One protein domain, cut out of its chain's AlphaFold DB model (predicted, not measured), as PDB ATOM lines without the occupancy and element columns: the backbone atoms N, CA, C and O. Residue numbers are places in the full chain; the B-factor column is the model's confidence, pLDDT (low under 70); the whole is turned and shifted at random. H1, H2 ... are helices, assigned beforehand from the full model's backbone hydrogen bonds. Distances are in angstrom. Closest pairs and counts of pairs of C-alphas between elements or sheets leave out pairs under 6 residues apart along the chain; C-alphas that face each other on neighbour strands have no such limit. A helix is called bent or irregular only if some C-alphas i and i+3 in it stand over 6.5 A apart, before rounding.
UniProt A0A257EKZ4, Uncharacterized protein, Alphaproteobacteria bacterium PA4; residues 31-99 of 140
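What this domain is: This is residues 31 to 99 of the 140 residues of an uncharacterized protein of Alphaproteobacteria bacterium PA4 (UniProt A0A257EKZ4). Three helices follow one another in an open, bent path: H1 is a long arm, H2 turns off from its end at a corner, and after a loop H3 folds back past H2, leaving a gap, until its later part meets the later part of H1. Residues 31 to 45 of H1 stick out free of the rest. The printed part has 69 residues with three named helices, in the order H1, H2, H3, and no named strand, and its class is all helix. It is extended, with a radius of gyration of the C-alphas of 17.1 A and spans of 53 by 25 by 21 A.

How they stand to each other: H1, residues 31 to 54, stands free over residues 31 to 45. H2, residues 56 to 71, is close to H1 but not clearly touching it: their closest C-alphas, those of Ile 52 and Leu 59, are 8.0 A apart. The lines of H1 and H2 are about perpendicular, at 75 degrees. H3, residues 82 to 98, is apart from H2. H3 and H1 touch, with residues 93 to 97 of H3 and residues 49 to 53 of H1 alone; their closest C-alphas, those of Lys 49 and Leu 96, are 6.7 A apart. H1 and H3 run opposite ways at a steep tilt of 54 degrees. In H1 and H2 every O i to N i+4 pair is within hydrogen-bond range, and in H3 12 of 13 are.

Where its parts are: H1 begins at C-alpha 31, at (202.210, 179.878, 219.960), and is 34.5 A long from first to last C-alpha. After a tight link of one residue, Asn 55, H2 begins at C-alpha 56, at (174.513, 169.986, 198.611), and is 22.3 A long. A short link of 10 residues leads to H3, which is 24.0 A long and ends at C-alpha 98, at (182.167, 160.691, 208.209).

The domain as a whole: The two C-alphas farthest apart are those of Gly 32 and Gly 74, at 52.8 A, while the first and last printed C-alphas, those of Arg 31 and Lys 99, are 26.7 A apart. Residues 61 to 66, 68 to 74 and 79 to 88 also stand free. The printed part has no cut, and neither link is long. The mean pLDDT of the printed part is 73.2; the model's confidence is low, under 70, at residue 67 and residues 69 to 97. The mean pLDDT is 87 for H1, 76 for H2 and 62 for H3.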
ATOM      1  N   ARG A  31     202.922 181.166 219.896       80.69
ATOM      2  CA  ARG A  31     202.210 179.878 219.960       80.69
ATOM      3  C   ARG A  31     200.761 180.043 220.419       80.69
ATOM      4  O   ARG A  31     199.870 179.456 219.814       80.69
ATOM      5  N   GLY A  32     200.518 180.889 221.424       83.75
ATOM      6  CA  GLY A  32     199.159 181.184 221.891       83.75
ATOM      7  C   GLY A  32     198.280 181.815 220.806       83.75
ATOM      8  O   GLY A  32     197.150 181.382 220.594       83.75
ATOM      9  N   LEU A  33     198.814 182.792 220.065       87.06
ATOM     10  CA  LEU A  33     198.099 183.428 218.951       87.06
ATOM     11  C   LEU A  33     197.814 182.452 217.803       87.06
ATOM     12  O   LEU A  33     196.711 182.460 217.256       87.06
ATOM     13  N   MET A  34     198.784 181.602 217.459       87.44
ATOM     14  CA  MET A  34     198.599 180.558 216.449       87.44
ATOM     15  C   MET A  34     197.509 179.565 216.847       87.44
ATOM     16  O   MET A  34     196.631 179.303 216.034       87.44
ATOM     17  N   GLY A  35     197.497 179.095 218.097       88.12
ATOM     18  CA  GLY A  35     196.461 178.176 218.578       88.12
ATOM     19  C   GLY A  35     195.051 178.775 218.508       88.12
ATOM     20  O   GLY A  35     194.101 178.104 218.105       88.12
ATOM     21  N   ILE A  36     194.904 180.066 218.827       89.25
ATOM     22  CA  ILE A  36     193.617 180.771 218.699       89.25
ATOM     23  C   ILE A  36     193.183 180.864 217.231       89.25
ATOM     24  O   ILE A  36     192.018 180.609 216.918       89.25
ATOM     25  N   ALA A  37     194.097 181.228 216.330       89.69
ATOM     26  CA  ALA A  37     193.803 181.316 214.902       89.69
ATOM     27  C   ALA A  37     193.410 179.948 214.326       89.69
ATOM     28  O   ALA A  37     192.405 179.849 213.629       89.69
ATOM     29  N   GLU A  38     194.148 178.896 214.671       88.25
ATOM     30  CA  GLU A  38     193.867 177.522 214.256       88.25
ATOM     31  C   GLU A  38     192.488 177.060 214.735       88.25
ATOM     32  O   GLU A  38     191.685 176.598 213.930       88.25
ATOM     33  N   THR A  39     192.156 177.310 216.003       89.81
ATOM     34  CA  THR A  39     190.844 176.955 216.571       89.81
ATOM     35  C   THR A  39     189.700 177.643 215.821       89.81
ATOM     36  O   THR A  39     188.673 177.031 215.527       89.81
ATOM     37  N   ARG A  40     189.863 178.929 215.479       91.69
ATOM     38  CA  ARG A  40     188.868 179.688 214.704       91.69
ATOM     39  C   ARG A  40     188.732 179.159 213.280       91.69
ATOM     40  O   ARG A  40     187.614 179.029 212.795       91.69
ATOM     41  N   LEU A  41     189.851 178.869 212.621       89.38
ATOM     42  CA  LEU A  41     189.865 178.324 211.265       89.38
ATOM     43  C   LEU A  41     189.206 176.943 211.211       89.38
ATOM     44  O   LEU A  41     188.403 176.703 210.315       89.38
ATOM     45  N   MET A  42     189.495 176.075 212.184       87.94
ATOM     46  CA  MET A  42     188.864 174.759 212.302       87.94
ATOM     47  C   MET A  42     187.351 174.883 212.499       87.94
ATOM     48  O   MET A  42     186.605 174.258 211.755       87.94
ATOM     49  N   GLY A  43     186.892 175.754 213.406       89.81
ATOM     50  CA  GLY A  43     185.456 175.991 213.603       89.81
ATOM     51  C   GLY A  43     184.752 176.503 212.339       89.81
ATOM     52  O   GLY A  43     183.710 175.983 211.959       89.81
ATOM     53  N   LEU A  44     185.357 177.457 211.619       90.06
ATOM     54  CA  LEU A  44     184.811 177.948 210.345       90.06
ATOM     55  C   LEU A  44     184.770 176.862 209.261       90.06
ATOM     56  O   LEU A  44     183.846 176.832 208.448       90.06
ATOM     57  N   ALA A  45     185.768 175.979 209.229       88.81
ATOM     58  CA  ALA A  45     185.804 174.861 208.298       88.81
ATOM     59  C   ALA A  45     184.733 173.808 208.630       88.81
ATOM     60  O   ALA A  45     184.100 173.282 207.713       88.81
ATOM     61  N   GLU A  46     184.486 173.532 209.913       87.94
ATOM     62  CA  GLU A  46     183.400 172.653 210.368       87.94
ATOM     63  C   GLU A  46     182.019 173.228 210.035       87.94
ATOM     64  O   GLU A  46     181.181 172.523 209.465       87.94
ATOM     65  N   ASP A  47     181.802 174.514 210.303       89.38
ATOM     66  CA  ASP A  47     180.556 175.205 209.968       89.38
ATOM     67  C   ASP A  47     180.313 175.217 208.452       89.38
ATOM     68  O   ASP A  47     179.212 174.903 207.986       89.38
ATOM     69  N   GLY A  48     181.354 175.514 207.666       87.19
ATOM     70  CA  GLY A  48     181.297 175.497 206.205       87.19
ATOM     71  C   GLY A  48     181.013 174.104 205.642       87.19
ATOM     72  O   GLY A  48     180.180 173.956 204.748       87.19
ATOM     73  N   LYS A  49     181.641 173.066 206.205       86.31
ATOM     74  CA  LYS A  49     181.351 171.664 205.882       86.31
ATOM     75  C   LYS A  49     179.875 171.349 206.138       86.31
ATOM     76  O   LYS A  49     179.210 170.793 205.267       86.31
ATOM     77  N   ALA A  50     179.348 171.741 207.296       86.44
ATOM     78  CA  ALA A  50     177.954 171.500 207.645       86.44
ATOM     79  C   ALA A  50     176.978 172.247 206.714       86.44
ATOM     80  O   ALA A  50     175.958 171.681 206.325       86.44
ATOM     81  N   GLU A  51     177.291 173.486 206.323       87.38
ATOM     82  CA  GLU A  51     176.505 174.276 205.359       87.38
ATOM     83  C   GLU A  51     176.484 173.627 203.967       87.38
ATOM     84  O   GLU A  51     175.421 173.479 203.369       87.38
ATOM     85  N   ILE A  52     177.639 173.171 203.471       84.12
ATOM     86  CA  ILE A  52     177.746 172.485 202.174       84.12
ATOM     87  C   ILE A  52     176.956 171.177 202.184       84.12
ATOM     88  O   ILE A  52     176.257 170.891 201.217       84.12
ATOM     89  N   VAL A  53     177.040 170.392 203.264       84.06
ATOM     90  CA  VAL A  53     176.278 169.140 203.400       84.06
ATOM     91  C   VAL A  53     174.775 169.418 203.389       84.06
ATOM     92  O   VAL A  53     174.031 168.702 202.719       84.06
ATOM     93  N   ARG A  54     174.324 170.475 204.079       84.81
ATOM     94  CA  ARG A  54     172.911 170.887 204.074       84.81
ATOM     95  C   ARG A  54     172.437 171.321 202.688       84.81
ATOM     96  O   ARG A  54     171.363 170.904 202.264       84.81
ATOM     97  N   ASN A  55     173.247 172.104 201.979       87.19
ATOM     98  CA  ASN A  55     172.850 172.751 200.723       87.19
ATOM     99  C   ASN A  55     173.400 172.009 199.489       87.19
ATOM    100  O   ASN A  55     173.459 172.557 198.388       87.19
ATOM    101  N   PHE A  56     173.829 170.753 199.654       82.94
ATOM    102  CA  PHE A  56     174.513 169.986 198.611       82.94
ATOM    103  C   PHE A  56     173.662 169.835 197.346       82.94
ATOM    104  O   PHE A  56     174.168 169.973 196.234       82.94
ATOM    105  N   ALA A  57     172.358 169.593 197.507       80.50
ATOM    106  CA  ALA A  57     171.429 169.461 196.389       80.50
ATOM    107  C   ALA A  57     171.338 170.750 195.551       80.50
ATOM    108  O   ALA A  57     171.345 170.686 194.321       80.50
ATOM    109  N   ASP A  58     171.335 171.911 196.208       84.06
ATOM    110  CA  ASP A  58     171.272 173.217 195.547       84.06
ATOM    111  C   ASP A  58     172.574 173.521 194.800       84.06
ATOM    112  O   ASP A  58     172.554 174.010 193.669       84.06
ATOM    113  N   LEU A  59     173.718 173.156 195.392       81.50
ATOM    114  CA  LEU A  59     175.021 173.250 194.731       81.50
ATOM    115  C   LEU A  59     175.087 172.368 193.480       81.50
ATOM    116  O   LEU A  59     175.579 172.810 192.442       81.50
ATOM    117  N   VAL A  60     174.568 171.140 193.552       80.12
ATOM    118  CA  VAL A  60     174.492 170.236 192.396       80.12
ATOM    119  C   VAL A  60     173.607 170.829 191.294       80.12
ATOM    120  O   VAL A  60     173.978 170.751 190.122       80.12
ATOM    121  N   GLY A  61     172.482 171.456 191.651       80.44
ATOM    122  CA  GLY A  61     171.625 172.174 190.704       80.44
ATOM    123  C   GLY A  61     172.354 173.328 190.015       80.44
ATOM    124  O   GLY A  61     172.411 173.375 188.788       80.44
ATOM    125  N   LEU A  62     173.012 174.190 190.796       82.31
ATOM    126  CA  LEU A  62     173.788 175.321 190.279       82.31
ATOM    127  C   LEU A  62     174.889 174.868 189.309       82.31
ATOM    128  O   LEU A  62     175.063 175.458 188.245       82.31
ATOM    129  N   VAL A  63     175.626 173.810 189.654       77.00
ATOM    130  CA  VAL A  63     176.680 173.261 188.787       77.00
ATOM    131  C   VAL A  63     176.095 172.695 187.492       77.00
ATOM    132  O   VAL A  63     176.683 172.903 186.434       77.00
ATOM    133  N   GLN A  64     174.947 172.014 187.537       77.12
ATOM    134  CA  GLN A  64     174.271 171.523 186.330       77.12
ATOM    135  C   GLN A  64     173.769 172.660 185.438       77.12
ATOM    136  O   GLN A  64     173.817 172.544 184.213       77.12
ATOM    137  N   ASP A  65     173.307 173.757 186.029       80.88
ATOM    138  CA  ASP A  65     172.843 174.925 185.286       80.88
ATOM    139  C   ASP A  65     174.014 175.662 184.630       80.88
ATOM    140  O   ASP A  65     173.965 175.942 183.432       80.88
ATOM    141  N   ILE A  66     175.125 175.839 185.355       76.19
ATOM    142  CA  ILE A  66     176.381 176.351 184.792       76.19
ATOM    143  C   ILE A  66     176.902 175.421 183.693       76.19
ATOM    144  O   ILE A  66     177.368 175.905 182.671       76.19
ATOM    145  N   ALA A  67     176.829 174.099 183.870       68.94
ATOM    146  CA  ALA A  67     177.266 173.136 182.860       68.94
ATOM    147  C   ALA A  67     176.397 173.198 181.595       68.94
ATOM    148  O   ALA A  67     176.937 173.172 180.492       68.94
ATOM    149  N   ARG A  68     175.073 173.352 181.736       70.44
ATOM    150  CA  ARG A  68     174.163 173.588 180.602       70.44
ATOM    151  C   ARG A  68     174.467 174.900 179.886       70.44
ATOM    152  O   ARG A  68     174.397 174.960 178.662       70.44
ATOM    153  N   GLU A  69     174.824 175.941 180.629       68.25
ATOM    154  CA  GLU A  69     175.210 177.226 180.051       68.25
ATOM    155  C   GLU A  69     176.613 177.183 179.420       68.25
ATOM    156  O   GLU A  69     176.843 177.796 178.383       68.25
ATOM    157  N   ALA A  70     177.531 176.390 179.975       60.97
ATOM    158  CA  ALA A  70     178.866 176.143 179.437       60.97
ATOM    159  C   ALA A  70     178.850 175.270 178.170       60.97
ATOM    160  O   ALA A  70     179.653 175.511 177.266       60.97
ATOM    161  N   ASP A  71     177.918 174.316 178.057       59.75
ATOM    162  CA  ASP A  71     177.690 173.522 176.837       59.75
ATOM    163  C   ASP A  71     177.346 174.429 175.634       59.75
ATOM    164  O   ASP A  71     177.757 174.146 174.506       59.75
ATOM    165  N   ASN A  72     176.705 175.586 175.860       56.62
ATOM    166  CA  ASN A  72     176.451 176.584 174.809       56.62
ATOM    167  C   ASN A  72     177.728 177.288 174.302       56.62
ATOM    168  O   ASN A  72     177.697 177.898 173.232       56.62
ATOM    169  N   PHE A  73     178.855 177.191 175.020       53.56
ATOM    170  CA  PHE A  73     180.150 177.768 174.629       53.56
ATOM    171  C   PHE A  73     181.081 176.780 173.895       53.56
ATOM    172  O   PHE A  73     182.206 177.145 173.548       53.56
ATOM    173  N   GLY A  74     180.626 175.558 173.583       43.34
ATOM    174  CA  GLY A  74     181.336 174.650 172.670       43.34
ATOM    175  C   GLY A  74     182.536 173.907 173.271       43.34
ATOM    176  O   GLY A  74     183.460 173.544 172.540       43.34
ATOM    177  N   ILE A  75     182.538 173.651 174.581       50.00
ATOM    178  CA  ILE A  75     183.502 172.734 175.204       50.00
ATOM    179  C   ILE A  75     182.891 171.322 175.173       50.00
ATOM    180  O   ILE A  75     181.827 171.087 175.721       50.00
ATOM    181  N   ALA A  76     183.541 170.408 174.456       52.97
ATOM    182  CA  ALA A  76     183.075 169.072 174.067       52.97
ATOM    183  C   ALA A  76     182.489 168.185 175.207       52.97
ATOM    184  O   ALA A  76     182.818 168.367 176.381       52.97
ATOM    185  N   PRO A  77     181.666 167.168 174.864       53.88
ATOM    186  CA  PRO A  77     180.662 166.605 175.761       53.88
ATOM    187  C   PRO A  77     181.264 165.789 176.909       53.88
ATOM    188  O   PRO A  77     181.948 164.781 176.714       53.88
ATOM    189  N   ILE A  78     180.889 166.172 178.129       55.28
ATOM    190  CA  ILE A  78     181.247 165.571 179.427       55.28
ATOM    191  C   ILE A  78     180.595 164.172 179.604       55.28
ATOM    192  O   ILE A  78     180.514 163.636 180.700       55.28
ATOM    193  N   ALA A  79     180.149 163.490 178.543       52.31
ATOM    194  CA  ALA A  79     179.454 162.201 178.644       52.31
ATOM    195  C   ALA A  79     180.336 161.075 179.235       52.31
ATOM    196  O   ALA A  79     179.839 160.205 179.949       52.31
ATOM    197  N   GLY A  80     181.657 161.120 179.007       53.34
ATOM    198  CA  GLY A  80     182.626 160.183 179.599       53.34
ATOM    199  C   GLY A  80     183.008 160.492 181.054       53.34
ATOM    200  O   GLY A  80     183.483 159.609 181.768       53.34
ATOM    201  N   SER A  81     182.766 161.722 181.517       47.81
ATOM    202  CA  SER A  81     183.135 162.178 182.863       47.81
ATOM    203  C   SER A  81     182.004 162.036 183.882       47.81
ATOM    204  O   SER A  81     182.294 162.032 185.072       47.81
ATOM    205  N   ILE A  82     180.748 161.829 183.461       51.19
ATOM    206  CA  ILE A  82     179.595 161.685 184.374       51.19
ATOM    207  C   ILE A  82     179.752 160.476 185.311       51.19
ATOM    208  O   ILE A  82     179.506 160.602 186.502       51.19
ATOM    209  N   ARG A  83     180.242 159.324 184.827       55.59
ATOM    210  CA  ARG A  83     180.408 158.122 185.674       55.59
ATOM    211  C   ARG A  83     181.588 158.220 186.650       55.59
ATOM    212  O   ARG A  83     181.522 157.665 187.740       55.59
ATOM    213  N   LYS A  84     182.641 158.962 186.285       52.53
ATOM    214  CA  LYS A  84     183.738 159.325 187.202       52.53
ATOM    215  C   LYS A  84     183.296 160.388 188.207       52.53
ATOM    216  O   LYS A  84     183.667 160.300 189.368       52.53
ATOM    217  N   ALA A  85     182.478 161.345 187.777       52.62
ATOM    218  CA  ALA A  85     181.922 162.374 188.643       52.62
ATOM    219  C   ALA A  85     180.975 161.781 189.692       52.62
ATOM    220  O   ALA A  85     181.036 162.212 190.832       52.62
ATOM    221  N   SER A  86     180.171 160.762 189.358       56.06
ATOM    222  CA  SER A  86     179.312 160.077 190.338       56.06
ATOM    223  C   SER A  86     180.109 159.459 191.494       56.06
ATOM    224  O   SER A  86     179.768 159.708 192.641       56.06
ATOM    225  N   HIS A  87     181.204 158.742 191.205       60.78
ATOM    226  CA  HIS A  87     182.082 158.193 192.250       60.78
ATOM    227  C   HIS A  87     182.775 159.287 193.067       60.78
ATOM    228  O   HIS A  87     182.836 159.196 194.283       60.78
ATOM    229  N   VAL A  88     183.244 160.353 192.410       58.19
ATOM    230  CA  VAL A  88     183.850 161.499 193.104       58.19
ATOM    231  C   VAL A  88     182.834 162.212 194.004       58.19
ATOM    232  O   VAL A  88     183.214 162.684 195.067       58.19
ATOM    233  N   LEU A  89     181.555 162.274 193.611       60.06
ATOM    234  CA  LEU A  89     180.478 162.860 194.414       60.06
ATOM    235  C   LEU A  89     180.080 161.975 195.606       60.06
ATOM    236  O   LEU A  89     179.828 162.523 196.675       60.06
ATOM    237  N   GLU A  90     180.028 160.649 195.444       64.31
ATOM    238  CA  GLU A  90     179.766 159.705 196.546       64.31
ATOM    239  C   GLU A  90     180.919 159.686 197.557       64.31
ATOM    240  O   GLU A  90     180.680 159.886 198.747       64.31
ATOM    241  N   ASP A  91     182.165 159.584 197.086       64.94
ATOM    242  CA  ASP A  91     183.356 159.644 197.943       64.94
ATOM    243  C   ASP A  91     183.456 160.996 198.669       64.94
ATOM    244  O   ASP A  91     183.882 161.065 199.822       64.94
ATOM    245  N   TRP A  92     183.031 162.086 198.019       67.19
ATOM    246  CA  TRP A  92     182.915 163.390 198.669       67.19
ATOM    247  C   TRP A  92     181.821 163.415 199.730       67.19
ATOM    248  O   TRP A  92     182.039 164.002 200.781       67.19
ATOM    249  N   HIS A  93     180.663 162.802 199.497       66.62
ATOM    250  CA  HIS A  93     179.574 162.807 200.472       66.62
ATOM    251  C   HIS A  93     179.942 162.021 201.736       66.62
ATOM    252  O   HIS A  93     179.688 162.491 202.845       66.62
ATOM    253  N   ASP A  94     180.613 160.879 201.580       68.25
ATOM    254  CA  ASP A  94     181.094 160.083 202.711       68.25
ATOM    255  C   ASP A  94     182.283 160.760 203.411       68.25
ATOM    256  O   ASP A  94     182.307 160.842 204.638       68.25
ATOM    257  N   ALA A  95     183.215 161.379 202.675       67.44
ATOM    258  CA  ALA A  95     184.293 162.163 203.284       67.44
ATOM    259  C   ALA A  95     183.772 163.408 204.031       67.44
ATOM    260  O   ALA A  95     184.240 163.717 205.128       67.44
ATOM    261  N   LEU A  96     182.777 164.110 203.477       69.62
ATOM    262  CA  LEU A  96     182.127 165.250 204.128       69.62
ATOM    263  C   LEU A  96     181.140 164.837 205.225       69.62
ATOM    264  O   LEU A  96     180.721 165.702 205.985       69.62
ATOM    265  N   ARG A  97     180.743 163.578 205.368       69.50
ATOM    266  CA  ARG A  97     179.901 163.171 206.500       69.50
ATOM    267  C   ARG A  97     180.735 162.563 207.613       69.50
ATOM    268  O   ARG A  97     180.631 162.999 208.758       69.50
ATOM    269  N   ASP A  98     181.612 161.640 207.255       71.00
ATOM    270  CA  ASP A  98     182.167 160.691 208.209       71.00
ATOM    271  C   ASP A  98     183.566 161.097 208.696       71.00
ATOM    272  O   ASP A  98     183.947 160.721 209.804       71.00
ATOM    273  N   LYS A  99     184.310 161.929 207.946       80.81
ATOM    274  CA  LYS A  99     185.652 162.370 208.366       80.81
ATOM    275  C   LYS A  99     185.643 163.706 209.116       80.81
ATOM    276  O   LYS A  99     185.120 164.696 208.591       80.81
TER     277      LYS A  99